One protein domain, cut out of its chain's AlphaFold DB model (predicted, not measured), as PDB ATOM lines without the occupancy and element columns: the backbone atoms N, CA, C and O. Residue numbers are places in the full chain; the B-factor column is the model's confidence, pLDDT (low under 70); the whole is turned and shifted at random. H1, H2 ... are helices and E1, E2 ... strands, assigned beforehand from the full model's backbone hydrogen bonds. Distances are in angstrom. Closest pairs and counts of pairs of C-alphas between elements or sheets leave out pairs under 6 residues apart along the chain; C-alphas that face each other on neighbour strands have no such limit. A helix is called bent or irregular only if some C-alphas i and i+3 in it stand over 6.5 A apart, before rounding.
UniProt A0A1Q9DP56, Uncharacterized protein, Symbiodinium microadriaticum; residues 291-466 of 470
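Overview. This is residues 291 to 466 of the 470 residues of an uncharacterized protein of Symbiodinium microadriaticum (UniProt A0A1Q9DP56). Two twisted antiparallel sheets stand face to face as a sandwich, five strands E1 to E5 in one and four strands E6 to E9 in the other, the chain changing sheets at the link from E5 to E6. H3 packs beside the edge strand E1 with H4 beyond it, H1 and H2 sit between E8 and E9 along the chain, and residues 430 to 438 stick out. The printed part has 176 residues with nine named strands and four named helices, in the order E1 to E8, H1, H2, E9, H3, H4, class mixed. It is compact, with a radius of gyration of the C-alphas of 17.0 A and spans of 50 by 37 by 31 A.

Along the chain. The larger sheet holds E1, residues 297 to 302, from C-alpha 297 at (20.668, 29.657, 98.173); E2, residues 306 to 314, 26.8 A; E3, residues 321 to 330, 26.3 A, which bends by 55 degrees at residue 324; E4, residues 335 to 340; and E5, residues 352 to 355. The other holds E6, residues 362 to 369, 21.2 A, which bends by 55 degrees at residue 365; E7, residues 379 to 386, 21.6 A; E8, residues 391 to 397, 18.9 A; and E9, residues 419 to 426, 21.0 A. The helices are H1, residues 399 to 402; H2, residues 407 to 415, irregular, with C-alphas 412 and 415 7.4 A apart; H3, residues 446 to 450; and H4, residues 458 to 462, ending at C-alpha 462 (29.331, 35.128, 111.267).

Arrangement. E1 E2 E3 E4 E5 form a meander, each strand the antiparallel neighbour of the one before; within hydrogen-bond range are N 300 and O 308, 2.8 A, N 309 and O 327, 2.8 A, N 328 and O 337, 2.8 A, and N 338 and O 354, 3.3 A. E6 E7 E8 form another, with N 364 and O 384 at 2.9 A and N 385 and O 392 at 2.9 A; E9 is antiparallel to E8, N 395 and O 421 at 2.9 A. The sheets' strands stand at 21 degrees; the closest C-alphas of E3 and E9 are Trp 322 and Ser 419, 6.8 A. H3 is on the larger sheet, height 5.5 A, over none of its strands; its closest C-alpha pair with E1 is Val 446 and Met 300, 5.0 A. H3 and H4 only just touch, with 3 pairs of C-alphas within 8 A, the closest Val 446 and Val 460, 6.5 A. H1 touches H2, the closest C-alphas Ala 399 and Ala 410, 4.9 A, and H1 only grazes the smaller sheet. In H3 and H4 every O i to N i+4 pair is within hydrogen-bond range, in H2 4 of 5; H1 is too short for one.

Size, cuts and confidence. The C-alphas farthest apart, of Cys 345 and Thr 434, are 52.0 A apart. The printed part has no cut. The links E4 to E5 and E9 to H3 are long. The mean pLDDT of the printed part is 77.4; residues 342 to 354, 356 to 358, 373 to 377 and 415 to 439 are under 70.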
ATOM      1  N   TRP A 291      21.160  34.410 111.349       90.56
ATOM      2  CA  TRP A 291      20.702  35.203 110.223       90.56
ATOM      3  C   TRP A 291      21.350  34.677 108.952       90.56
ATOM      4  O   TRP A 291      22.557  34.805 108.745       90.56
ATOM      5  N   PHE A 292      20.543  34.051 108.110       93.06
ATOM      6  CA  PHE A 292      21.008  33.522 106.841       93.06
ATOM      7  C   PHE A 292      21.172  34.672 105.832       93.06
ATOM      8  O   PHE A 292      20.365  35.606 105.835       93.06
ATOM      9  N   PRO A 293      22.182  34.633 104.954       94.62
ATOM     10  CA  PRO A 293      22.262  35.491 103.780       94.62
ATOM     11  C   PRO A 293      20.929  35.599 103.018       94.62
ATOM     12  O   PRO A 293      20.318  34.604 102.623       94.62
ATOM     13  N   LEU A 294      20.445  36.831 102.846       93.62
ATOM     14  CA  LEU A 294      19.173  37.101 102.179       93.62
ATOM     15  C   LEU A 294      19.277  36.813 100.683       93.62
ATOM     16  O   LEU A 294      20.214  37.258 100.030       93.62
ATOM     17  N   HIS A 295      18.271  36.131 100.136       93.81
ATOM     18  CA  HIS A 295      18.173  35.783  98.717       93.81
ATOM     19  C   HIS A 295      19.330  34.926  98.184       93.81
ATOM     20  O   HIS A 295      19.431  34.722  96.976       93.81
ATOM     21  N   GLU A 296      20.140  34.341  99.061       95.50
ATOM     22  CA  GLU A 296      21.190  33.400  98.686       95.50
ATOM     23  C   GLU A 296      20.728  31.968  98.960       95.50
ATOM     24  O   GLU A 296      20.148  31.671 100.007       95.50
ATOM     25  N   GLU A 297      20.939  31.078  97.992       95.62
ATOM     26  CA  GLU A 297      20.668  29.657  98.173       95.62
ATOM     27  C   GLU A 297      21.869  28.998  98.858       95.62
ATOM     28  O   GLU A 297      22.985  29.022  98.345       95.62
ATOM     29  N   MET A 298      21.632  28.366 100.002       95.94
ATOM     30  CA  MET A 298      22.678  27.773 100.827       95.94
ATOM     31  C   MET A 298      22.452  26.288 101.046       95.94
ATOM     32  O   MET A 298      21.311  25.838 101.142       95.94
ATOM     33  N   LEU A 299      23.540  25.531 101.195       96.75
ATOM     34  CA  LEU A 299      23.473  24.136 101.618       96.75
ATOM     35  C   LEU A 299      23.115  24.059 103.110       96.75
ATOM     36  O   LEU A 299      23.954  24.251 103.992       96.75
ATOM     37  N   MET A 300      21.849  23.766 103.381       93.81
ATOM     38  CA  MET A 300      21.301  23.680 104.730       93.81
ATOM     39  C   MET A 300      21.701  22.365 105.392       93.81
ATOM     40  O   MET A 300      22.148  22.361 106.533       93.81
ATOM     41  N   LEU A 301      21.559  21.254 104.669       93.00
ATOM     42  CA  LEU A 301      21.866  19.914 105.161       93.00
ATOM     43  C   LEU A 301      22.355  19.043 104.009       93.00
ATOM     44  O   LEU A 301      21.722  18.985 102.959       93.00
ATOM     45  N   GLN A 302      23.436  18.314 104.218       94.25
ATOM     46  CA  GLN A 302      23.905  17.258 103.341       94.25
ATOM     47  C   GLN A 302      24.091  15.980 104.147       94.25
ATOM     48  O   GLN A 302      24.585  15.996 105.268       94.25
ATOM     49  N   THR A 303      23.676  14.883 103.538       91.56
ATOM     50  CA  THR A 303      23.758  13.501 104.012       91.56
ATOM     51  C   THR A 303      24.360  12.667 102.872       91.56
ATOM     52  O   THR A 303      24.489  13.184 101.754       91.56
ATOM     53  N   PRO A 304      24.696  11.387 103.088       91.12
ATOM     54  CA  PRO A 304      25.157  10.512 102.009       91.12
ATOM     55  C   PRO A 304      24.176  10.397 100.832       91.12
ATOM     56  O   PRO A 304      24.596  10.234  99.683       91.12
ATOM     57  N   GLU A 305      22.870  10.516 101.085       91.69
ATOM     58  CA  GLU A 305      21.838  10.323 100.061       91.69
ATOM     59  C   GLU A 305      21.227  11.625  99.538       91.69
ATOM     60  O   GLU A 305      20.754  11.653  98.399       91.69
ATOM     61  N   LEU A 306      21.238  12.698 100.334       93.25
ATOM     62  CA  LEU A 306      20.517  13.942 100.048       93.25
ATOM     63  C   LEU A 306      21.318  15.213 100.328       93.25
ATOM     64  O   LEU A 306      22.103  15.284 101.270       93.25
ATOM     65  N   ARG A 307      21.003  16.259  99.565       95.00
ATOM     66  CA  ARG A 307      21.361  17.657  99.804       95.00
ATOM     67  C   ARG A 307      20.097  18.503  99.860       95.00
ATOM     68  O   ARG A 307      19.269  18.454  98.955       95.00
ATOM     69  N   ILE A 308      19.968  19.309 100.899       93.25
ATOM     70  CA  ILE A 308      18.893  20.275 101.081       93.25
ATOM     71  C   ILE A 308      19.492  21.658 100.989       93.25
ATOM     72  O   ILE A 308      20.331  22.045 101.800       93.25
ATOM     73  N   TYR A 309      19.009  22.398 100.010       95.62
ATOM     74  CA  TYR A 309      19.280  23.800  99.826       95.62
ATOM     75  C   TYR A 309      18.094  24.623 100.303       95.62
ATOM     76  O   TYR A 309      16.940  24.205 100.170       95.62
ATOM     77  N   GLY A 310      18.383  25.793 100.854       93.19
ATOM     78  CA  GLY A 310      17.376  26.737 101.297       93.19
ATOM     79  C   GLY A 310      17.777  28.157 100.963       93.19
ATOM     80  O   GLY A 310      18.951  28.506 101.026       93.19
ATOM     81  N   GLN A 311      16.783  28.961 100.617       93.62
ATOM     82  CA  GLN A 311      16.930  30.393 100.410       93.62
ATOM     83  C   GLN A 311      15.987  31.118 101.361       93.62
ATOM     84  O   GLN A 311      14.795  30.788 101.448       93.62
ATOM     85  N   VAL A 312      16.514  32.117 102.063       90.69
ATOM     86  CA  VAL A 312      15.714  32.972 102.941       90.69
ATOM     87  C   VAL A 312      15.409  34.318 102.291       90.69
ATOM     88  O   VAL A 312      16.114  34.778 101.398       90.69
ATOM     89  N   PHE A 313      14.358  34.974 102.764       88.69
ATOM     90  CA  PHE A 313      14.010  36.348 102.416       88.69
ATOM     91  C   PHE A 313      13.558  37.110 103.672       88.69
ATOM     92  O   PHE A 313      13.248  36.484 104.697       88.69
ATOM     93  N   PRO A 314      13.499  38.454 103.617       88.56
ATOM     94  CA  PRO A 314      13.078  39.255 104.756       88.56
ATOM     95  C   PRO A 314      11.652  38.918 105.206       88.56
ATOM     96  O   PRO A 314      10.710  38.846 104.405       88.56
ATOM     97  N   GLY A 315      11.492  38.737 106.513       82.50
ATOM     98  CA  GLY A 315      10.190  38.715 107.156       82.50
ATOM     99  C   GLY A 315       9.536  40.108 107.174       82.50
ATOM    100  O   GLY A 315      10.091  41.080 106.669       82.50
ATOM    101  N   PRO A 316       8.326  40.220 107.738       74.31
ATOM    102  CA  PRO A 316       7.559  41.460 107.821       74.31
ATOM    103  C   PRO A 316       8.133  42.423 108.861       74.31
ATOM    104  O   PRO A 316       7.827  43.608 108.831       74.31
ATOM    105  N   GLU A 317       8.963  41.920 109.772       79.75
ATOM    106  CA  GLU A 317       9.708  42.719 110.734       79.75
ATOM    107  C   GLU A 317      11.201  42.576 110.457       79.75
ATOM    108  O   GLU A 317      11.660  41.502 110.066       79.75
ATOM    109  N   LEU A 318      11.963  43.637 110.742       78.38
ATOM    110  CA  LEU A 318      13.422  43.684 110.573       78.38
ATOM    111  C   LEU A 318      14.151  42.558 111.329       78.38
ATOM    112  O   LEU A 318      15.260  42.188 110.965       78.38
ATOM    113  N   GLY A 319      13.509  41.994 112.357       78.50
ATOM    114  CA  GLY A 319      14.011  40.890 113.167       78.50
ATOM    115  C   GLY A 319      13.548  39.497 112.732       78.50
ATOM    116  O   GLY A 319      13.838  38.543 113.450       78.50
ATOM    117  N   LEU A 320      12.870  39.320 111.594       81.12
ATOM    118  CA  LEU A 320      12.434  38.002 111.118       81.12
ATOM    119  C   LEU A 320      12.977  37.667 109.718       81.12
ATOM    120  O   LEU A 320      13.048  38.526 108.844       81.12
ATOM    121  N   GLN A 321      13.290  36.389 109.489       85.19
ATOM    122  CA  GLN A 321      13.591  35.824 108.169       85.19
ATOM    123  C   GLN A 321      12.717  34.610 107.909       85.19
ATOM    124  O   GLN A 321      12.436  33.837 108.827       85.19
ATOM    125  N   TRP A 322      12.312  34.423 106.656       83.12
ATOM    126  CA  TRP A 322      11.488  33.296 106.228       83.12
ATOM    127  C   TRP A 322      12.167  32.524 105.104       83.12
ATOM    128  O   TRP A 322      12.836  33.114 104.263       83.12
ATOM    129  N   PHE A 323      11.953  31.208 105.052       85.12
ATOM    130  CA  PHE A 323      12.352  30.397 103.903       85.12
ATOM    131  C   PHE A 323      11.408  30.653 102.730       85.12
ATOM    132  O   PHE A 323      10.202  30.429 102.847       85.12
ATOM    133  N   GLY A 324      11.954  31.121 101.610       84.31
ATOM    134  CA  GLY A 324      11.208  31.328 100.362       84.31
ATOM    135  C   GLY A 324      11.235  30.109  99.466       84.31
ATOM    136  O   GLY A 324      10.255  29.815  98.779       84.31
ATOM    137  N   HIS A 325      12.333  29.365  99.530       87.56
ATOM    138  CA  HIS A 325      12.575  28.224  98.669       87.56
ATOM    139  C   HIS A 325      13.348  27.150  99.424       87.56
ATOM    140  O   HIS A 325      14.282  27.452 100.168       87.56
ATOM    141  N   LEU A 326      12.929  25.900  99.248       90.56
ATOM    142  CA  LEU A 326      13.671  24.712  99.640       90.56
ATOM    143  C   LEU A 326      13.816  23.807  98.417       90.56
ATOM    144  O   LEU A 326      12.834  23.491  97.735       90.56
ATOM    145  N   ARG A 327      15.039  23.345  98.169       93.31
ATOM    146  CA  ARG A 327      15.355  22.395  97.105       93.31
ATOM    147  C   ARG A 327      16.067  21.195  97.689       93.31
ATOM    148  O   ARG A 327      17.102  21.317  98.327       93.31
ATOM    149  N   VAL A 328      15.508  20.028  97.439       91.81
ATOM    150  CA  VAL A 328      15.992  18.746  97.928       91.81
ATOM    151  C   VAL A 328      16.499  17.994  96.712       91.81
ATOM    152  O   VAL A 328      15.744  17.741  95.773       91.81
ATOM    153  N   LEU A 329      17.783  17.676  96.717       93.69
ATOM    154  CA  LEU A 329      18.480  16.949  95.666       93.69
ATOM    155  C   LEU A 329      19.053  15.663  96.256       93.69
ATOM    156  O   LEU A 329      19.375  15.612  97.440       93.69
ATOM    157  N   ARG A 330      19.252  14.639  95.433       92.12
ATOM    158  CA  ARG A 330      20.172  13.549  95.758       92.12
ATOM    159  C   ARG A 330      21.614  14.052  95.694       92.12
ATOM    160  O   ARG A 330      21.898  15.108  95.121       92.12
ATOM    161  N   THR A 331      22.551  13.295  96.252       91.88
ATOM    162  CA  THR A 331      23.986  13.629  96.182       91.88
ATOM    163  C   THR A 331      24.549  13.658  94.757       91.88
ATOM    164  O   THR A 331      25.502  14.398  94.506       91.88
ATOM    165  N   ASP A 332      23.916  12.949  93.815       93.25
ATOM    166  CA  ASP A 332      24.211  12.997  92.373       93.25
ATOM    167  C   ASP A 332      23.627  14.232  91.647       93.25
ATOM    168  O   ASP A 332      23.862  14.416  90.455       93.25
ATOM    169  N   GLY A 333      22.896  15.100  92.359       94.06
ATOM    170  CA  GLY A 333      22.263  16.305  91.816       94.06
ATOM    171  C   GLY A 333      20.832  16.108  91.304       94.06
ATOM    172  O   GLY A 333      20.181  17.096  90.962       94.06
ATOM    173  N   THR A 334      20.309  14.879  91.289       90.69
ATOM    174  CA  THR A 334      18.932  14.595  90.852       90.69
ATOM    175  C   THR A 334      17.927  15.281  91.783       90.69
ATOM    176  O   THR A 334      18.002  15.074  92.997       90.69
ATOM    177  N   PRO A 335      16.968  16.077  91.276       91.00
ATOM    178  CA  PRO A 335      15.950  16.688  92.124       91.00
ATOM    179  C   PRO A 335      15.051  15.623  92.753       91.00
ATOM    180  O   PRO A 335      14.646  14.684  92.078       91.00
ATOM    181  N   VAL A 336      14.748  15.783  94.043       87.75
ATOM    182  CA  VAL A 336      13.833  14.935  94.830       87.75
ATOM    183  C   VAL A 336      12.584  15.710  95.196       87.75
ATOM    184  O   VAL A 336      11.476  15.220  95.018       87.75
ATOM    185  N   ALA A 337      12.756  16.919  95.721       87.38
ATOM    186  CA  ALA A 337      11.642  17.784  96.052       87.38
ATOM    187  C   ALA A 337      11.999  19.249  95.835       87.38
ATOM    188  O   ALA A 337      13.130  19.676  96.075       87.38
ATOM    189  N   ARG A 338      11.021  20.043  95.418       88.38
ATOM    190  CA  ARG A 338      11.115  21.502  95.445       88.38
ATOM    191  C   ARG A 338       9.872  22.046  96.122       88.38
ATOM    192  O   ARG A 338       8.767  21.697  95.730       88.38
ATOM    193  N   ALA A 339      10.076  22.903  97.111       82.75
ATOM    194  CA  ALA A 339       9.011  23.625  97.781       82.75
ATOM    195  C   ALA A 339       9.299  25.122  97.675       82.75
ATOM    196  O   ALA A 339      10.353  25.595  98.108       82.75
ATOM    197  N   SER A 340       8.366  25.854  97.078       80.69
ATOM    198  CA  SER A 340       8.419  27.312  96.969       80.69
ATOM    199  C   SER A 340       7.219  27.903  97.697       80.69
ATOM    200  O   SER A 340       6.128  27.333  97.649       80.69
ATOM    201  N   TRP A 341       7.416  29.037  98.364       72.50
ATOM    202  CA  TRP A 341       6.337  29.787  99.007       72.50
ATOM    203  C   TRP A 341       6.151  31.130  98.302       72.50
ATOM    204  O   TRP A 341       6.926  32.065  98.506       72.50
ATOM    205  N   LEU A 342       5.110  31.243  97.482       52.66
ATOM    206  CA  LEU A 342       4.616  32.497  96.933       52.66
ATOM    207  C   LEU A 342       3.768  33.202  97.991       52.66
ATOM    208  O   LEU A 342       2.908  32.635  98.665       52.66
ATOM    209  N   ARG A 343       3.988  34.510  98.107       51.91
ATOM    210  CA  ARG A 343       3.222  35.416  98.972       51.91
ATOM    211  C   ARG A 343       1.818  35.729  98.419       51.91
ATOM    212  O   ARG A 343       1.363  36.863  98.552       51.91
ATOM    213  N   ARG A 344       1.118  34.802  97.758       32.53
ATOM    214  CA  ARG A 344      -0.211  35.124  97.204       32.53
ATOM    215  C   ARG A 344      -1.323  34.865  98.225       32.53
ATOM    216  O   ARG A 344      -1.640  33.724  98.521       32.53
ATOM    217  N   CYS A 345      -1.877  35.978  98.720       32.31
ATOM    218  CA  CYS A 345      -3.200  36.183  99.328       32.31
ATOM    219  C   CYS A 345      -3.616  35.232 100.462       32.31
ATOM    220  O   CYS A 345      -3.952  34.094 100.183       32.31
ATOM    221  N   SER A 346      -3.663  35.763 101.699       42.19
ATOM    222  CA  SER A 346      -4.413  35.351 102.921       42.19
ATOM    223  C   SER A 346      -4.454  33.875 103.376       42.19
ATOM    224  O   SER A 346      -4.543  33.621 104.575       42.19
ATOM    225  N   SER A 347      -4.297  32.895 102.495       46.00
ATOM    226  CA  SER A 347      -4.001  31.496 102.771       46.00
ATOM    227  C   SER A 347      -2.627  31.173 102.190       46.00
ATOM    228  O   SER A 347      -2.473  31.101 100.973       46.00
ATOM    229  N   ARG A 348      -1.616  30.971 103.043       51.84
ATOM    230  CA  ARG A 348      -0.323  30.415 102.618       51.84
ATOM    231  C   ARG A 348      -0.565  29.002 102.097       51.84
ATOM    232  O   ARG A 348      -0.576  28.054 102.874       51.84
ATOM    233  N   LYS A 349      -0.819  28.859 100.802       52.28
ATOM    234  CA  LYS A 349      -0.792  27.562 100.142       52.28
ATOM    235  C   LYS A 349       0.638  27.321  99.693       52.28
ATOM    236  O   LYS A 349       1.317  28.226  99.229       52.28
ATOM    237  N   LEU A 350       1.106  26.100  99.889       56.78
ATOM    238  CA  LEU A 350       2.269  25.616  99.172       56.78
ATOM    239  C   LEU A 350       1.931  25.653  97.675       56.78
ATOM    240  O   LEU A 350       1.006  24.961  97.253       56.78
ATOM    241  N   ASP A 351       2.628  26.477  96.896       53.47
ATOM    242  CA  ASP A 351       2.238  26.703  95.497       53.47
ATOM    243  C   ASP A 351       2.594  25.545  94.587       53.47
ATOM    244  O   ASP A 351       1.836  25.206  93.681       53.47
ATOM    245  N   SER A 352       3.747  24.928  94.828       53.12
ATOM    246  CA  SER A 352       4.159  23.743  94.100       53.12
ATOM    247  C   SER A 352       4.993  22.827  94.982       53.12
ATOM    248  O   SER A 352       5.827  23.268  95.781       53.12
ATOM    249  N   LEU A 353       4.733  21.534  94.824       68.94
ATOM    250  CA  LEU A 353       5.557  20.466  95.349       68.94
ATOM    251  C   LEU A 353       5.764  19.445  94.251       68.94
ATOM    252  O   LEU A 353       4.895  18.616  93.983       68.94
ATOM    253  N   ASP A 354       6.934  19.507  93.643       59.22
ATOM    254  CA  ASP A 354       7.352  18.500  92.683       59.22
ATOM    255  C   ASP A 354       8.058  17.402  93.467       59.22
ATOM    256  O   ASP A 354       9.097  17.674  94.061       59.22
ATOM    257  N   VAL A 355       7.487  16.195  93.527       70.75
ATOM    258  CA  VAL A 355       8.089  15.054  94.229       70.75
ATOM    259  C   VAL A 355       8.606  14.035  93.217       70.75
ATOM    260  O   VAL A 355       7.844  13.455  92.447       70.75
ATOM    261  N   PHE A 356       9.904  13.766  93.273       62.34
ATOM    262  CA  PHE A 356      10.617  12.776  92.476       62.34
ATOM    263  C   PHE A 356      11.174  11.717  93.435       62.34
ATOM    264  O   PHE A 356      12.272  11.845  93.978       62.34
ATOM    265  N   LEU A 357      10.381  10.682  93.721       61.38
ATOM    266  CA  LEU A 357      10.785   9.655  94.684       61.38
ATOM    267  C   LEU A 357      11.730   8.635  94.036       61.38
ATOM    268  O   LEU A 357      11.354   7.915  93.112       61.38
ATOM    269  N   GLY A 358      12.951   8.545  94.566       62.66
ATOM    270  CA  GLY A 358      13.813   7.370  94.420       62.66
ATOM    271  C   GLY A 358      13.460   6.307  95.467       62.66
ATOM    272  O   GLY A 358      12.858   6.624  96.487       62.66
ATOM    273  N   LYS A 359      13.849   5.043  95.245       74.88
ATOM    274  CA  LYS A 359      13.511   3.917  96.146       74.88
ATOM    275  C   LYS A 359      13.998   4.083  97.593       74.88
ATOM    276  O   LYS A 359      13.420   3.469  98.480       74.88
ATOM    277  N   ASP A 360      15.016   4.913  97.812       83.62
ATOM    278  CA  ASP A 360      15.730   5.004  99.091       83.62
ATOM    279  C   ASP A 360      15.442   6.299  99.857       83.62
ATOM    280  O   ASP A 360      15.941   6.482 100.958       83.62
ATOM    281  N   VAL A 361      14.661   7.221  99.287       83.94
ATOM    282  CA  VAL A 361      14.313   8.478  99.954       83.94
ATOM    283  C   VAL A 361      12.809   8.572 100.048       83.94
ATOM    284  O   VAL A 361      12.113   8.694  99.036       83.94
ATOM    285  N   ARG A 362      12.310   8.581 101.276       84.38
ATOM    286  CA  ARG A 362      10.936   8.942 101.556       84.38
ATOM    287  C   ARG A 362      10.880  10.419 101.911       84.38
ATOM    288  O   ARG A 362      11.557  10.902 102.813       84.38
ATOM    289  N   PHE A 363      10.035  11.123 101.180       85.44
ATOM    290  CA  PHE A 363       9.702  12.508 101.438       85.44
ATOM    291  C   PHE A 363       8.187  12.625 101.561       85.44
ATOM    292  O   PHE A 363       7.445  12.108 100.725       85.44
ATOM    293  N   GLU A 364       7.730  13.292 102.610       84.31
ATOM    294  CA  GLU A 364       6.316  13.472 102.895       84.31
ATOM    295  C   GLU A 364       6.077  14.910 103.354       84.31
ATOM    296  O   GLU A 364       6.630  15.353 104.354       84.31
ATOM    297  N   LEU A 365       5.230  15.643 102.632       84.06
ATOM    298  CA  LEU A 365       4.613  16.859 103.148       84.06
ATOM    299  C   LEU A 365       3.223  16.493 103.647       84.06
ATOM    300  O   LEU A 365       2.408  15.973 102.884       84.06
ATOM    301  N   ASN A 366       2.940  16.781 104.908       82.44
ATOM    302  CA  ASN A 366       1.659  16.426 105.494       82.44
ATOM    303  C   ASN A 366       1.248  17.439 106.571       82.44
ATOM    304  O   ASN A 366       2.000  18.337 106.947       82.44
ATOM    305  N   CYS A 367       0.006  17.333 107.026       81.62
ATOM    306  CA  CYS A 367      -0.621  18.231 107.976       81.62
ATOM    307  C   CYS A 367      -1.309  17.390 109.050       81.62
ATOM    308  O   CYS A 367      -2.278  16.678 108.781       81.62
ATOM    309  N   ARG A 368      -0.809  17.452 110.283       79.00
ATOM    310  CA  ARG A 368      -1.319  16.638 111.386       79.00
ATOM    311  C   ARG A 368      -2.213  17.451 112.297       79.00
ATOM    312  O   ARG A 368      -1.823  18.520 112.750       79.00
ATOM    313  N   GLN A 369      -3.376  16.906 112.641       79.00
ATOM    314  CA  GLN A 369      -4.201  17.478 113.696       79.00
ATOM    315  C   GLN A 369      -3.509  17.297 115.054       79.00
ATOM    316  O   GLN A 369      -3.188  16.177 115.454       79.00
ATOM    317  N   GLN A 370      -3.253  18.397 115.753       73.06
ATOM    318  CA  GLN A 370      -2.709  18.366 117.100       73.06
ATOM    319  C   GLN A 370      -3.775  17.852 118.072       73.06
ATOM    320  O   GLN A 370      -4.931  18.274 118.026       73.06
ATOM    321  N   ALA A 371      -3.377  16.961 118.985       72.25
ATOM    322  CA  ALA A 371      -4.273  16.413 120.006       72.25
ATOM    323  C   ALA A 371      -4.840  17.501 120.936       72.25
ATOM    324  O   ALA A 371      -5.931  17.358 121.486       72.25
ATOM    325  N   ARG A 372      -4.105  18.606 121.099       74.69
ATOM    326  CA  ARG A 372      -4.552  19.807 121.802       74.69
ATOM    327  C   ARG A 372      -4.517  20.974 120.821       74.69
ATOM    328  O   ARG A 372      -3.437  21.260 120.312       74.69
ATOM    329  N   PRO A 373      -5.650  21.647 120.557       65.06
ATOM    330  CA  PRO A 373      -5.649  22.856 119.748       65.06
ATOM    331  C   PRO A 373      -4.715  23.888 120.383       65.06
ATOM    332  O   PRO A 373      -4.905  24.267 121.541       65.06
ATOM    333  N   GLN A 374      -3.699  24.328 119.646       68.00
ATOM    334  CA  GLN A 374      -2.945  25.520 120.018       68.00
ATOM    335  C   GLN A 374      -3.724  26.767 119.588       68.00
ATOM    336  O   GLN A 374      -4.606  26.699 118.731       68.00
ATOM    337  N   LEU A 375      -3.402  27.919 120.186       61.19
ATOM    338  CA  LEU A 375      -4.087  29.196 119.936       61.19
ATOM    339  C   LEU A 375      -4.168  29.578 118.445       61.19
ATOM    340  O   LEU A 375      -5.077  30.311 118.056       61.19
ATOM    341  N   ALA A 376      -3.230  29.105 117.621       61.31
ATOM    342  CA  ALA A 376      -3.146  29.456 116.208       61.31
ATOM    343  C   ALA A 376      -3.851  28.481 115.254       61.31
ATOM    344  O   ALA A 376      -4.397  28.917 114.243       61.31
ATOM    345  N   SER A 377      -3.809  27.174 115.528       67.06
ATOM    346  CA  SER A 377      -4.254  26.143 114.587       67.06
ATOM    347  C   SER A 377      -4.452  24.799 115.290       67.06
ATOM    348  O   SER A 377      -3.675  24.416 116.165       67.06
ATOM    349  N   SER A 378      -5.472  24.046 114.870       75.44
ATOM    350  CA  SER A 378      -5.638  22.642 115.257       75.44
ATOM    351  C   SER A 378      -4.773  21.698 114.424       75.44
ATOM    352  O   SER A 378      -4.741  20.507 114.716       75.44
ATOM    353  N   ARG A 379      -4.085  22.197 113.392       77.88
ATOM    354  CA  ARG A 379      -3.243  21.404 112.497       77.88
ATOM    355  C   ARG A 379      -1.830  21.977 112.369       77.88
ATOM    356  O   ARG A 379      -1.654  23.189 112.272       77.88
ATOM    357  N   THR A 380      -0.837  21.099 112.319       77.38
ATOM    358  CA  THR A 380       0.572  21.437 112.103       77.38
ATOM    359  C   THR A 380       1.040  20.821 110.804       77.38
ATOM    360  O   THR A 380       1.011  19.602 110.638       77.38
ATOM    361  N   GLU A 381       1.473  21.675 109.887       79.00
ATOM    362  CA  GLU A 381       2.157  21.255 108.672       79.00
ATOM    363  C   GLU A 381       3.587  20.833 108.998       79.00
ATOM    364  O   GLU A 381       4.266  21.466 109.817       79.00
ATOM    365  N   TYR A 382       4.035  19.761 108.355       82.94
ATOM    366  CA  TYR A 382       5.386  19.256 108.499       82.94
ATOM    367  C   TYR A 382       5.919  18.688 107.188       82.94
ATOM    368  O   TYR A 382       5.184  18.091 106.402       82.94
ATOM    369  N   LEU A 383       7.221  18.858 106.986       83.50
ATOM    370  CA  LEU A 383       8.003  18.112 106.011       83.50
ATOM    371  C   LEU A 383       8.679  16.968 106.751       83.50
ATOM    372  O   LEU A 383       9.293  17.200 107.786       83.50
ATOM    373  N   HIS A 384       8.575  15.755 106.242       86.06
ATOM    374  CA  HIS A 384       9.233  14.572 106.769       86.06
ATOM    375  C   HIS A 384      10.165  14.012 105.703       86.06
ATOM    376  O   HIS A 384       9.778  13.831 104.547       86.06
ATOM    377  N   PHE A 385      11.399  13.765 106.115       86.00
ATOM    378  CA  PHE A 385      12.459  13.191 105.310       86.00
ATOM    379  C   PHE A 385      12.921  11.919 105.993       86.00
ATOM    380  O   PHE A 385      13.199  11.941 107.185       86.00
ATOM    381  N   GLU A 386      13.036  10.841 105.237       86.12
ATOM    382  CA  GLU A 386      13.565   9.570 105.710       86.12
ATOM    383  C   GLU A 386      14.468   8.997 104.610       86.12
ATOM    384  O   GLU A 386      14.053   8.807 103.464       86.12
ATOM    385  N   THR A 387      15.732   8.782 104.956       85.25
ATOM    386  CA  THR A 387      16.770   8.144 104.139       85.25
ATOM    387  C   THR A 387      17.332   6.937 104.899       85.25
ATOM    388  O   THR A 387      17.013   6.746 106.077       85.25
ATOM    389  N   PRO A 388      18.193   6.107 104.282       84.38
ATOM    390  CA  PRO A 388      18.859   5.020 104.988       84.38
ATOM    391  C   PRO A 388      19.736   5.508 106.152       84.38
ATOM    392  O   PRO A 388      19.897   4.776 107.129       84.38
ATOM    393  N   SER A 389      20.292   6.722 106.056       80.44
ATOM    394  CA  SER A 389      21.219   7.286 107.046       80.44
ATOM    395  C   SER A 389      20.569   8.207 108.079       80.44
ATOM    396  O   SER A 389      21.079   8.299 109.196       80.44
ATOM    397  N   ILE A 390      19.468   8.894 107.752       82.38
ATOM    398  CA  ILE A 390      18.828   9.865 108.647       82.38
ATOM    399  C   ILE A 390      17.331  10.002 108.371       82.38
ATOM    400  O   ILE A 390      16.886   9.920 107.229       82.38
ATOM    401  N   ALA A 391      16.552  10.292 109.413       84.44
ATOM    402  CA  ALA A 391      15.166  10.701 109.260       84.44
ATOM    403  C   ALA A 391      14.855  11.923 110.129       84.44
ATOM    404  O   ALA A 391      15.163  11.975 111.309       84.44
ATOM    405  N   PHE A 392      14.268  12.969 109.571       83.50
ATOM    406  CA  PHE A 392      14.005  14.195 110.318       83.50
ATOM    407  C   PHE A 392      12.759  14.895 109.810       83.50
ATOM    408  O   PHE A 392      12.273  14.638 108.706       83.50
ATOM    409  N   LEU A 393      12.230  15.786 110.643       84.31
ATOM    410  CA  LEU A 393      11.062  16.574 110.308       84.31
ATOM    411  C   LEU A 393      11.381  18.066 110.371       84.31
ATOM    412  O   LEU A 393      12.238  18.537 111.114       84.31
ATOM    413  N   ILE A 394      10.656  18.832 109.572       80.62
ATOM    414  CA  ILE A 394      10.636  20.287 109.622       80.62
ATOM    415  C   ILE A 394       9.199  20.668 109.908       80.62
ATOM    416  O   ILE A 394       8.328  20.430 109.072       80.62
ATOM    417  N   VAL A 395       8.936  21.228 111.082       78.75
ATOM    418  CA  VAL A 395       7.592  21.616 111.512       78.75
ATOM    419  C   VAL A 395       7.471  23.139 111.538       78.75
ATOM    420  O   VAL A 395       8.446  23.878 111.605       78.75
ATOM    421  N   ALA A 396       6.257  23.660 111.449       74.50
ATOM    422  CA  ALA A 396       6.030  25.064 111.772       74.50
ATOM    423  C   ALA A 396       6.106  25.268 113.301       74.50
ATOM    424  O   ALA A 396       5.385  24.604 114.044       74.50
ATOM    425  N   ALA A 397       6.958  26.182 113.770       72.62
ATOM    426  CA  ALA A 397       6.967  26.671 115.146       72.62
ATOM    427  C   ALA A 397       5.710  27.476 115.418       72.62
ATOM    428  O   ALA A 397       5.340  28.358 114.642       72.62
ATOM    429  N   HIS A 398       5.125  27.285 116.591       74.00
ATOM    430  CA  HIS A 398       4.062  28.166 117.034       74.00
ATOM    431  C   HIS A 398       4.633  29.542 117.425       74.00
ATOM    432  O   HIS A 398       5.638  29.609 118.123       74.00
ATOM    433  N   ALA A 399       3.965  30.650 117.076       76.25
ATOM    434  CA  ALA A 399       4.410  32.003 117.452       76.25
ATOM    435  C   ALA A 399       4.507  32.198 118.976       76.25
ATOM    436  O   ALA A 399       5.269  33.027 119.456       76.25
ATOM    437  N   GLY A 400       3.775  31.394 119.750       77.00
ATOM    438  CA  GLY A 400       3.916  31.335 121.208       77.00
ATOM    439  C   GLY A 400       5.291  30.856 121.692       77.00
ATOM    440  O   GLY A 400       5.642  31.165 122.824       77.00
ATOM    441  N   ASN A 401       6.080  30.166 120.860       75.88
ATOM    442  CA  ASN A 401       7.474  29.838 121.177       75.88
ATOM    443  C   ASN A 401       8.346  31.101 121.193       75.88
ATOM    444  O   ASN A 401       9.234  31.217 122.036       75.88
ATOM    445  N   GLU A 402       8.066  32.065 120.309       73.94
ATOM    446  CA  GLU A 402       8.825  33.319 120.243       73.94
ATOM    447  C   GLU A 402       8.271  34.427 121.123       73.94
ATOM    448  O   GLU A 402       9.038  35.238 121.643       73.94
ATOM    449  N   PHE A 403       6.963  34.425 121.360       79.88
ATOM    450  CA  PHE A 403       6.290  35.401 122.208       79.88
ATOM    451  C   PHE A 403       5.618  34.718 123.411       79.88
ATOM    452  O   PHE A 403       4.406  34.867 123.596       79.88
ATOM    453  N   PRO A 404       6.362  33.974 124.261       80.50
ATOM    454  CA  PRO A 404       5.763  33.221 125.365       80.50
ATOM    455  C   PRO A 404       5.077  34.133 126.391       80.50
ATOM    456  O   PRO A 404       4.110  33.731 127.033       80.50
ATOM    457  N   ASN A 405       5.552  35.378 126.509       86.88
ATOM    458  CA  ASN A 405       5.060  36.361 127.473       86.88
ATOM    459  C   ASN A 405       4.133  37.422 126.857       86.88
ATOM    460  O   ASN A 405       3.596  38.247 127.593       86.88
ATOM    461  N   ASP A 406       3.918  37.411 125.537       85.88
ATOM    462  CA  ASP A 406       3.041  38.367 124.857       85.88
ATOM    463  C   ASP A 406       2.024  37.629 123.985       85.88
ATOM    464  O   ASP A 406       2.222  37.377 122.796       85.88
ATOM    465  N   ALA A 407       0.892  37.287 124.601       86.06
ATOM    466  CA  ALA A 407      -0.196  36.593 123.925       86.06
ATOM    467  C   ALA A 407      -0.799  37.412 122.771       86.06
ATOM    468  O   ALA A 407      -1.314  36.818 121.823       86.06
ATOM    469  N   LYS A 408      -0.743  38.753 122.824       86.19
ATOM    470  CA  LYS A 408      -1.242  39.607 121.737       86.19
ATOM    471  C   LYS A 408      -0.321  39.505 120.533       86.19
ATOM    472  O   LYS A 408      -0.827  39.328 119.427       86.19
ATOM    473  N   LEU A 409       0.997  39.543 120.734       80.94
ATOM    474  CA  LEU A 409       1.962  39.275 119.667       80.94
ATOM    475  C   LEU A 409       1.833  37.833 119.175       80.94
ATOM    476  O   LEU A 409       1.642  37.634 117.983       80.94
ATOM    477  N   ALA A 410       1.803  36.826 120.048       82.94
ATOM    478  CA  ALA A 410       1.619  35.434 119.626       82.94
ATOM    479  C   ALA A 410       0.349  35.239 118.772       82.94
ATOM    480  O   ALA A 410       0.383  34.519 117.775       82.94
ATOM    481  N   LEU A 411      -0.760  35.904 119.123       81.38
ATOM    482  CA  LEU A 411      -2.010  35.860 118.363       81.38
ATOM    483  C   LEU A 411      -1.936  36.679 117.064       81.38
ATOM    484  O   LEU A 411      -2.386  36.204 116.023       81.38
ATOM    485  N   LYS A 412      -1.346  37.879 117.094       81.44
ATOM    486  CA  LYS A 412      -1.115  38.716 115.905       81.44
ATOM    487  C   LYS A 412      -0.265  37.958 114.893       81.44
ATOM    488  O   LYS A 412      -0.633  37.861 113.730       81.44
ATOM    489  N   TYR A 413       0.805  37.328 115.359       74.56
ATOM    490  CA  TYR A 413       1.732  36.514 114.584       74.56
ATOM    491  C   TYR A 413       1.286  35.050 114.482       74.56
ATOM    492  O   TYR A 413       2.055  34.231 114.003       74.56
ATOM    493  N   LYS A 414       0.046  34.680 114.835       71.25
ATOM    494  CA  LYS A 414      -0.432  33.284 114.741       71.25
ATOM    495  C   LYS A 414      -0.425  32.733 113.314       71.25
ATOM    496  O   LYS A 414      -0.271  31.542 113.108       71.25
ATOM    497  N   HIS A 415      -0.591  33.616 112.330       60.09
ATOM    498  CA  HIS A 415      -0.485  33.300 110.904       60.09
ATOM    499  C   HIS A 415       0.978  33.313 110.418       60.09
ATOM    500  O   HIS A 415       1.300  32.788 109.353       60.09
ATOM    501  N   LEU A 416       1.860  33.927 111.214       57.41
ATOM    502  CA  LEU A 416       3.309  34.021 111.027       57.41
ATOM    503  C   LEU A 416       4.067  32.976 111.853       57.41
ATOM    504  O   LEU A 416       5.261  32.801 111.624       57.41
ATOM    505  N   ALA A 417       3.349  32.212 112.686       49.75
ATOM    506  CA  ALA A 417       3.695  30.950 113.346       49.75
ATOM    507  C   ALA A 417       3.982  29.812 112.342       49.75
ATOM    508  O   ALA A 417       3.604  28.659 112.518       49.75
ATOM    509  N   GLY A 418       4.571  30.184 111.213       46.97
ATOM    510  CA  GLY A 418       5.352  29.351 110.332       46.97
ATOM    511  C   GLY A 418       6.810  29.804 110.338       46.97
ATOM    512  O   GLY A 418       7.497  29.554 109.350       46.97
ATOM    513  N   SER A 419       7.304  30.478 111.393       44.62
ATOM    514  CA  SER A 419       8.730  30.355 111.722       44.62
ATOM    515  C   SER A 419       8.948  28.861 111.855       44.62
ATOM    516  O   SER A 419       8.274  28.238 112.650       44.62
ATOM    517  N   ARG A 420       9.686  28.222 110.955       48.09
ATOM    518  CA  ARG A 420       9.753  26.761 110.964       48.09
ATOM    519  C   ARG A 420      10.708  26.333 112.058       48.09
ATOM    520  O   ARG A 420      11.893  26.638 111.973       48.09
ATOM    521  N   ASP A 421      10.166  25.653 113.060       50.03
ATOM    522  CA  ASP A 421      10.973  24.890 113.990       50.03
ATOM    523  C   ASP A 421      11.426  23.653 113.241       50.03
ATOM    524  O   ASP A 421      10.636  22.814 112.806       50.03
ATOM    525  N   PHE A 422      12.726  23.550 113.034       51.50
ATOM    526  CA  PHE A 422      13.252  22.280 112.596       51.50
ATOM    527  C   PHE A 422      13.083  21.304 113.765       51.50
ATOM    528  O   PHE A 422      13.182  21.693 114.923       51.50
ATOM    529  N   LEU A 423      12.727  20.053 113.499       48.59
ATOM    530  CA  LEU A 423      12.585  19.051 114.546       48.59
ATOM    531  C   LEU A 423      13.168  17.734 114.048       48.59
ATOM    532  O   LEU A 423      12.515  16.955 113.353       48.59
ATOM    533  N   ILE A 424      14.415  17.462 114.425       56.31
ATOM    534  CA  ILE A 424      15.090  16.208 114.078       56.31
ATOM    535  C   ILE A 424      14.522  15.083 114.948       56.31
ATOM    536  O   ILE A 424      15.010  14.798 116.040       56.31
ATOM    537  N   LEU A 425      13.453  14.431 114.492       50.81
ATOM    538  CA  LEU A 425      12.873  13.357 115.293       50.81
ATOM    539  C   LEU A 425      13.738  12.092 115.325       50.81
ATOM    540  O   LEU A 425      13.563  11.306 116.254       50.81
ATOM    541  N   GLU A 426      14.678  11.889 114.393       61.50
ATOM    542  CA  GLU A 426      15.352  10.596 114.282       61.50
ATOM    543  C   GLU A 426      16.795  10.648 113.725       61.50
ATOM    544  O   GLU A 426      17.180  11.446 112.877       61.50
ATOM    545  N   MET A 427      17.639   9.746 114.219       53.81
ATOM    546  CA  MET A 427      18.824   9.267 113.507       53.81
ATOM    547  C   MET A 427      18.850   7.732 113.665       53.81
ATOM    548  O   MET A 427      18.845   7.257 114.806       53.81
ATOM    549  N   PRO A 428      18.818   6.937 112.581       52.66
ATOM    550  CA  PRO A 428      18.882   5.472 112.619       52.66
ATOM    551  C   PRO A 428      20.323   5.002 112.897       52.66
ATOM    552  O   PRO A 428      21.273   5.733 112.656       52.66
ATOM    553  N   ARG A 429      20.648   3.791 113.358       46.97
ATOM    554  CA  ARG A 429      19.985   2.686 114.074       46.97
ATOM    555  C   ARG A 429      21.095   2.116 114.973       46.97
ATOM    556  O   ARG A 429      22.225   1.957 114.517       46.97
ATOM    557  N   LYS A 430      20.794   1.766 116.227       42.59
ATOM    558  CA  LYS A 430      21.773   1.240 117.212       42.59
ATOM    559  C   LYS A 430      22.566   0.002 116.752       42.59
ATOM    560  O   LYS A 430      23.580  -0.321 117.357       42.59
ATOM    561  N   GLU A 431      22.093  -0.704 115.730       48.59
ATOM    562  CA  GLU A 431      22.591  -2.031 115.356       48.59
ATOM    563  C   GLU A 431      23.809  -2.002 114.416       48.59
ATOM    564  O   GLU A 431      24.511  -3.004 114.321       48.59
ATOM    565  N   THR A 432      24.120  -0.866 113.778       47.53
ATOM    566  CA  THR A 432      25.231  -0.765 112.806       47.53
ATOM    567  C   THR A 432      26.431   0.058 113.274       47.53
ATOM    568  O   THR A 432      27.447   0.082 112.586       47.53
ATOM    569  N   PHE A 433      26.365   0.713 114.437       50.22
ATOM    570  CA  PHE A 433      27.365   1.717 114.814       50.22
ATOM    571  C   PHE A 433      27.967   1.440 116.188       50.22
ATOM    572  O   PHE A 433      27.589   2.029 117.195       50.22
ATOM    573  N   THR A 434      28.987   0.585 116.226       52.41
ATOM    574  CA  THR A 434      29.873   0.425 117.395       52.41
ATOM    575  C   THR A 434      30.849   1.603 117.579       52.41
ATOM    576  O   THR A 434      31.850   1.473 118.275       52.41
ATOM    577  N   GLY A 435      30.568   2.764 116.980       57.03
ATOM    578  CA  GLY A 435      31.304   4.010 117.179       57.03
ATOM    579  C   GLY A 435      30.361   5.203 117.046       57.03
ATOM    580  O   GLY A 435      29.923   5.520 115.945       57.03
ATOM    581  N   GLU A 436      30.056   5.865 118.163       54.97
ATOM    582  CA  GLU A 436      29.069   6.957 118.277       54.97
ATOM    583  C   GLU A 436      29.365   8.211 117.421       54.97
ATOM    584  O   GLU A 436      28.538   9.117 117.381       54.97
ATOM    585  N   LEU A 437      30.502   8.285 116.715       60.09
ATOM    586  CA  LEU A 437      30.910   9.471 115.944       60.09
ATOM    587  C   LEU A 437      30.847   9.337 114.412       60.09
ATOM    588  O   LEU A 437      30.920  10.357 113.733       60.09
ATOM    589  N   ALA A 438      30.727   8.133 113.844       64.88
ATOM    590  CA  ALA A 438      30.957   7.946 112.403       64.88
ATOM    591  C   ALA A 438      29.846   8.516 111.498       64.88
ATOM    592  O   ALA A 438      30.108   8.872 110.356       64.88
ATOM    593  N   ILE A 439      28.610   8.640 111.991       65.94
ATOM    594  CA  ILE A 439      27.506   9.182 111.179       65.94
ATOM    595  C   ILE A 439      27.648  10.698 111.001       65.94
ATOM    596  O   ILE A 439      27.450  11.222 109.909       65.94
ATOM    597  N   PHE A 440      28.045  11.418 112.053       73.44
ATOM    598  CA  PHE A 440      28.135  12.877 111.997       73.44
ATOM    599  C   PHE A 440      29.268  13.379 111.101       73.44
ATOM    600  O   PHE A 440      29.208  14.518 110.654       73.44
ATOM    601  N   SER A 441      30.272  12.550 110.789       78.81
ATOM    602  CA  SER A 441      31.331  12.949 109.851       78.81
ATOM    603  C   SER A 441      30.852  13.083 108.406       78.81
ATOM    604  O   SER A 441      31.499  13.773 107.623       78.81
ATOM    605  N   GLU A 442      29.737  12.447 108.045       85.88
ATOM    606  CA  GLU A 442      29.178  12.516 106.688       85.88
ATOM    607  C   GLU A 442      28.030  13.527 106.571       85.88
ATOM    608  O   GLU A 442      27.612  13.868 105.461       85.88
ATOM    609  N   VAL A 443      27.540  14.032 107.707       89.44
ATOM    610  CA  VAL A 443      26.484  15.040 107.758       89.44
ATOM    611  C   VAL A 443      27.113  16.432 107.775       89.44
ATOM    612  O   VAL A 443      27.769  16.817 108.740       89.44
ATOM    613  N   THR A 444      26.907  17.205 106.710       94.00
ATOM    614  CA  THR A 444      27.484  18.552 106.552       94.00
ATOM    615  C   THR A 444      26.415  19.594 106.229       94.00
ATOM    616  O   THR A 444      25.242  19.268 106.044       94.00
ATOM    617  N   GLY A 445      26.800  20.869 106.191       93.75
ATOM    618  CA  GLY A 445      25.897  21.989 105.935       93.75
ATOM    619  C   GLY A 445      25.643  22.835 107.178       93.75
ATOM    620  O   GLY A 445      26.047  22.498 108.291       93.75
ATOM    621  N   VAL A 446      24.949  23.950 106.972       94.19
ATOM    622  CA  VAL A 446      24.797  24.992 107.996       94.19
ATOM    623  C   VAL A 446      23.941  24.538 109.177       94.19
ATOM    624  O   VAL A 446      24.195  24.918 110.319       94.19
ATOM    625  N   LEU A 447      22.927  23.711 108.937       90.25
ATOM    626  CA  LEU A 447      22.018  23.287 109.991       90.25
ATOM    627  C   LEU A 447      22.694  22.382 111.041       90.25
ATOM    628  O   LEU A 447      22.588  22.716 112.220       90.25
ATOM    629  N   PRO A 448      23.440  21.315 110.682       89.31
ATOM    630  CA  PRO A 448      24.238  20.539 111.640       89.31
ATOM    631  C   PRO A 448      25.130  21.380 112.563       89.31
ATOM    632  O   PRO A 448      25.236  21.079 113.754       89.31
ATOM    633  N   GLU A 449      25.729  22.447 112.032       91.44
ATOM    634  CA  GLU A 449      26.563  23.390 112.786       91.44
ATOM    635  C   GLU A 449      25.729  24.245 113.755       91.44
ATOM    636  O   GLU A 449      26.058  24.370 114.940       91.44
ATOM    637  N   ILE A 450      24.602  24.795 113.288       88.38
ATOM    638  CA  ILE A 450      23.653  25.556 114.120       88.38
ATOM    639  C   ILE A 450      23.119  24.685 115.265       88.38
ATOM    640  O   ILE A 450      23.031  25.133 116.414       88.38
ATOM    641  N   TRP A 451      22.810  23.422 114.980       83.06
ATOM    642  CA  TRP A 451      22.300  22.453 115.949       83.06
ATOM    643  C   TRP A 451      23.355  21.961 116.942       83.06
ATOM    644  O   TRP A 451      23.003  21.310 117.925       83.06
ATOM    645  N   GLY A 452      24.635  22.263 116.709       84.75
ATOM    646  CA  GLY A 452      25.737  21.784 117.540       84.75
ATOM    647  C   GLY A 452      26.002  20.283 117.400       84.75
ATOM    648  O   GLY A 452      26.577  19.689 118.310       84.75
ATOM    649  N   LEU A 453      25.581  19.665 116.289       82.75
ATOM    650  CA  LEU A 453      25.962  18.287 115.949       82.75
ATOM    651  C   LEU A 453      27.426  18.215 115.508       82.75
ATOM    652  O   LEU A 453      28.110  17.228 115.765       82.75
ATOM    653  N   VAL A 454      27.896  19.283 114.866       88.00
ATOM    654  CA  VAL A 454      29.289  19.494 114.469       88.00
ATOM    655  C   VAL A 454      29.746  20.884 114.933       88.00
ATOM    656  O   VAL A 454      28.902  21.761 115.146       88.00
ATOM    657  N   PRO A 455      31.059  21.112 115.130       92.00
ATOM    658  CA  PRO A 455      31.578  22.442 115.442       92.00
ATOM    659  C   PRO A 455      31.184  23.463 114.373       92.00
ATOM    660  O   PRO A 455      31.224  23.154 113.184       92.00
ATOM    661  N   ARG A 456      30.832  24.680 114.798       93.50
ATOM    662  CA  ARG A 456      30.490  25.770 113.879       93.50
ATOM    663  C   ARG A 456      31.728  26.218 113.113       93.50
ATOM    664  O   ARG A 456      32.798  26.405 113.686       93.50
ATOM    665  N   SER A 457      31.567  26.397 111.816       95.69
ATOM    666  CA  SER A 457      32.531  27.060 110.955       95.69
ATOM    667  C   SER A 457      32.494  28.576 111.186       95.69
ATOM    668  O   SER A 457      31.464  29.112 111.610       95.69
ATOM    669  N   PRO A 458      33.568  29.304 110.828       96.00
ATOM    670  CA  PRO A 458      33.573  30.767 110.887       96.00
ATOM    671  C   PRO A 458      32.422  31.411 110.099       96.00
ATOM    672  O   PRO A 458      31.922  32.465 110.483       96.00
ATOM    673  N   ALA A 459      31.970  30.768 109.016       95.25
ATOM    674  CA  ALA A 459      30.838  31.242 108.226       95.25
ATOM    675  C   ALA A 459      29.525  31.194 109.025       95.25
ATOM    676  O   ALA A 459      28.769  32.161 109.013       95.25
ATOM    677  N   VAL A 460      29.265  30.106 109.757       94.12
ATOM    678  CA  VAL A 460      28.063  29.974 110.599       94.12
ATOM    679  C   VAL A 460      28.152  30.839 111.857       94.12
ATOM    680  O   VAL A 460      27.142  31.385 112.299       94.12
ATOM    681  N   GLU A 461      29.347  31.035 112.414       94.19
ATOM    682  CA  GLU A 461      29.559  31.998 113.502       94.19
ATOM    683  C   GLU A 461      29.263  33.435 113.057       94.19
ATOM    684  O   GLU A 461      28.621  34.178 113.798       94.19
ATOM    685  N   ALA A 462      29.642  33.814 111.832       93.88
ATOM    686  CA  ALA A 462      29.331  35.128 111.267       93.88
ATOM    687  C   ALA A 462      27.824  35.343 111.026       93.88
ATOM    688  O   ALA A 462      27.362  36.483 111.016       93.88
ATOM    689  N   MET A 463      27.043  34.266 110.877       93.44
ATOM    690  CA  MET A 463      25.576  34.332 110.804       93.44
ATOM    691  C   MET A 463      24.931  34.571 112.174       93.44
ATOM    692  O   MET A 463      23.737  34.859 112.248       93.44
ATOM    693  N   GLN A 464      25.665  34.420 113.278       91.75
ATOM    694  CA  GLN A 464      25.105  34.574 114.612       91.75
ATOM    695  C   GLN A 464      24.868  36.057 114.924       91.75
ATOM    696  O   GLN A 464      25.800  36.858 114.989       91.75
ATOM    697  N   LEU A 465      23.616  36.427 115.195       83.31
ATOM    698  CA  LEU A 465      23.319  37.760 115.705       83.31
ATOM    699  C   LEU A 465      23.817  37.869 117.144       83.31
ATOM    700  O   LEU A 465      23.505  37.035 118.002       83.31
ATOM    701  N   GLY A 466      24.598  38.915 117.409       75.44
ATOM    702  CA  GLY A 466      25.036  39.230 118.760       75.44
ATOM    703  C   GLY A 466      23.836  39.466 119.692       75.44
ATOM    704  O   GLY A 466      22.781  39.919 119.246       75.44
TER     705      GLY A 466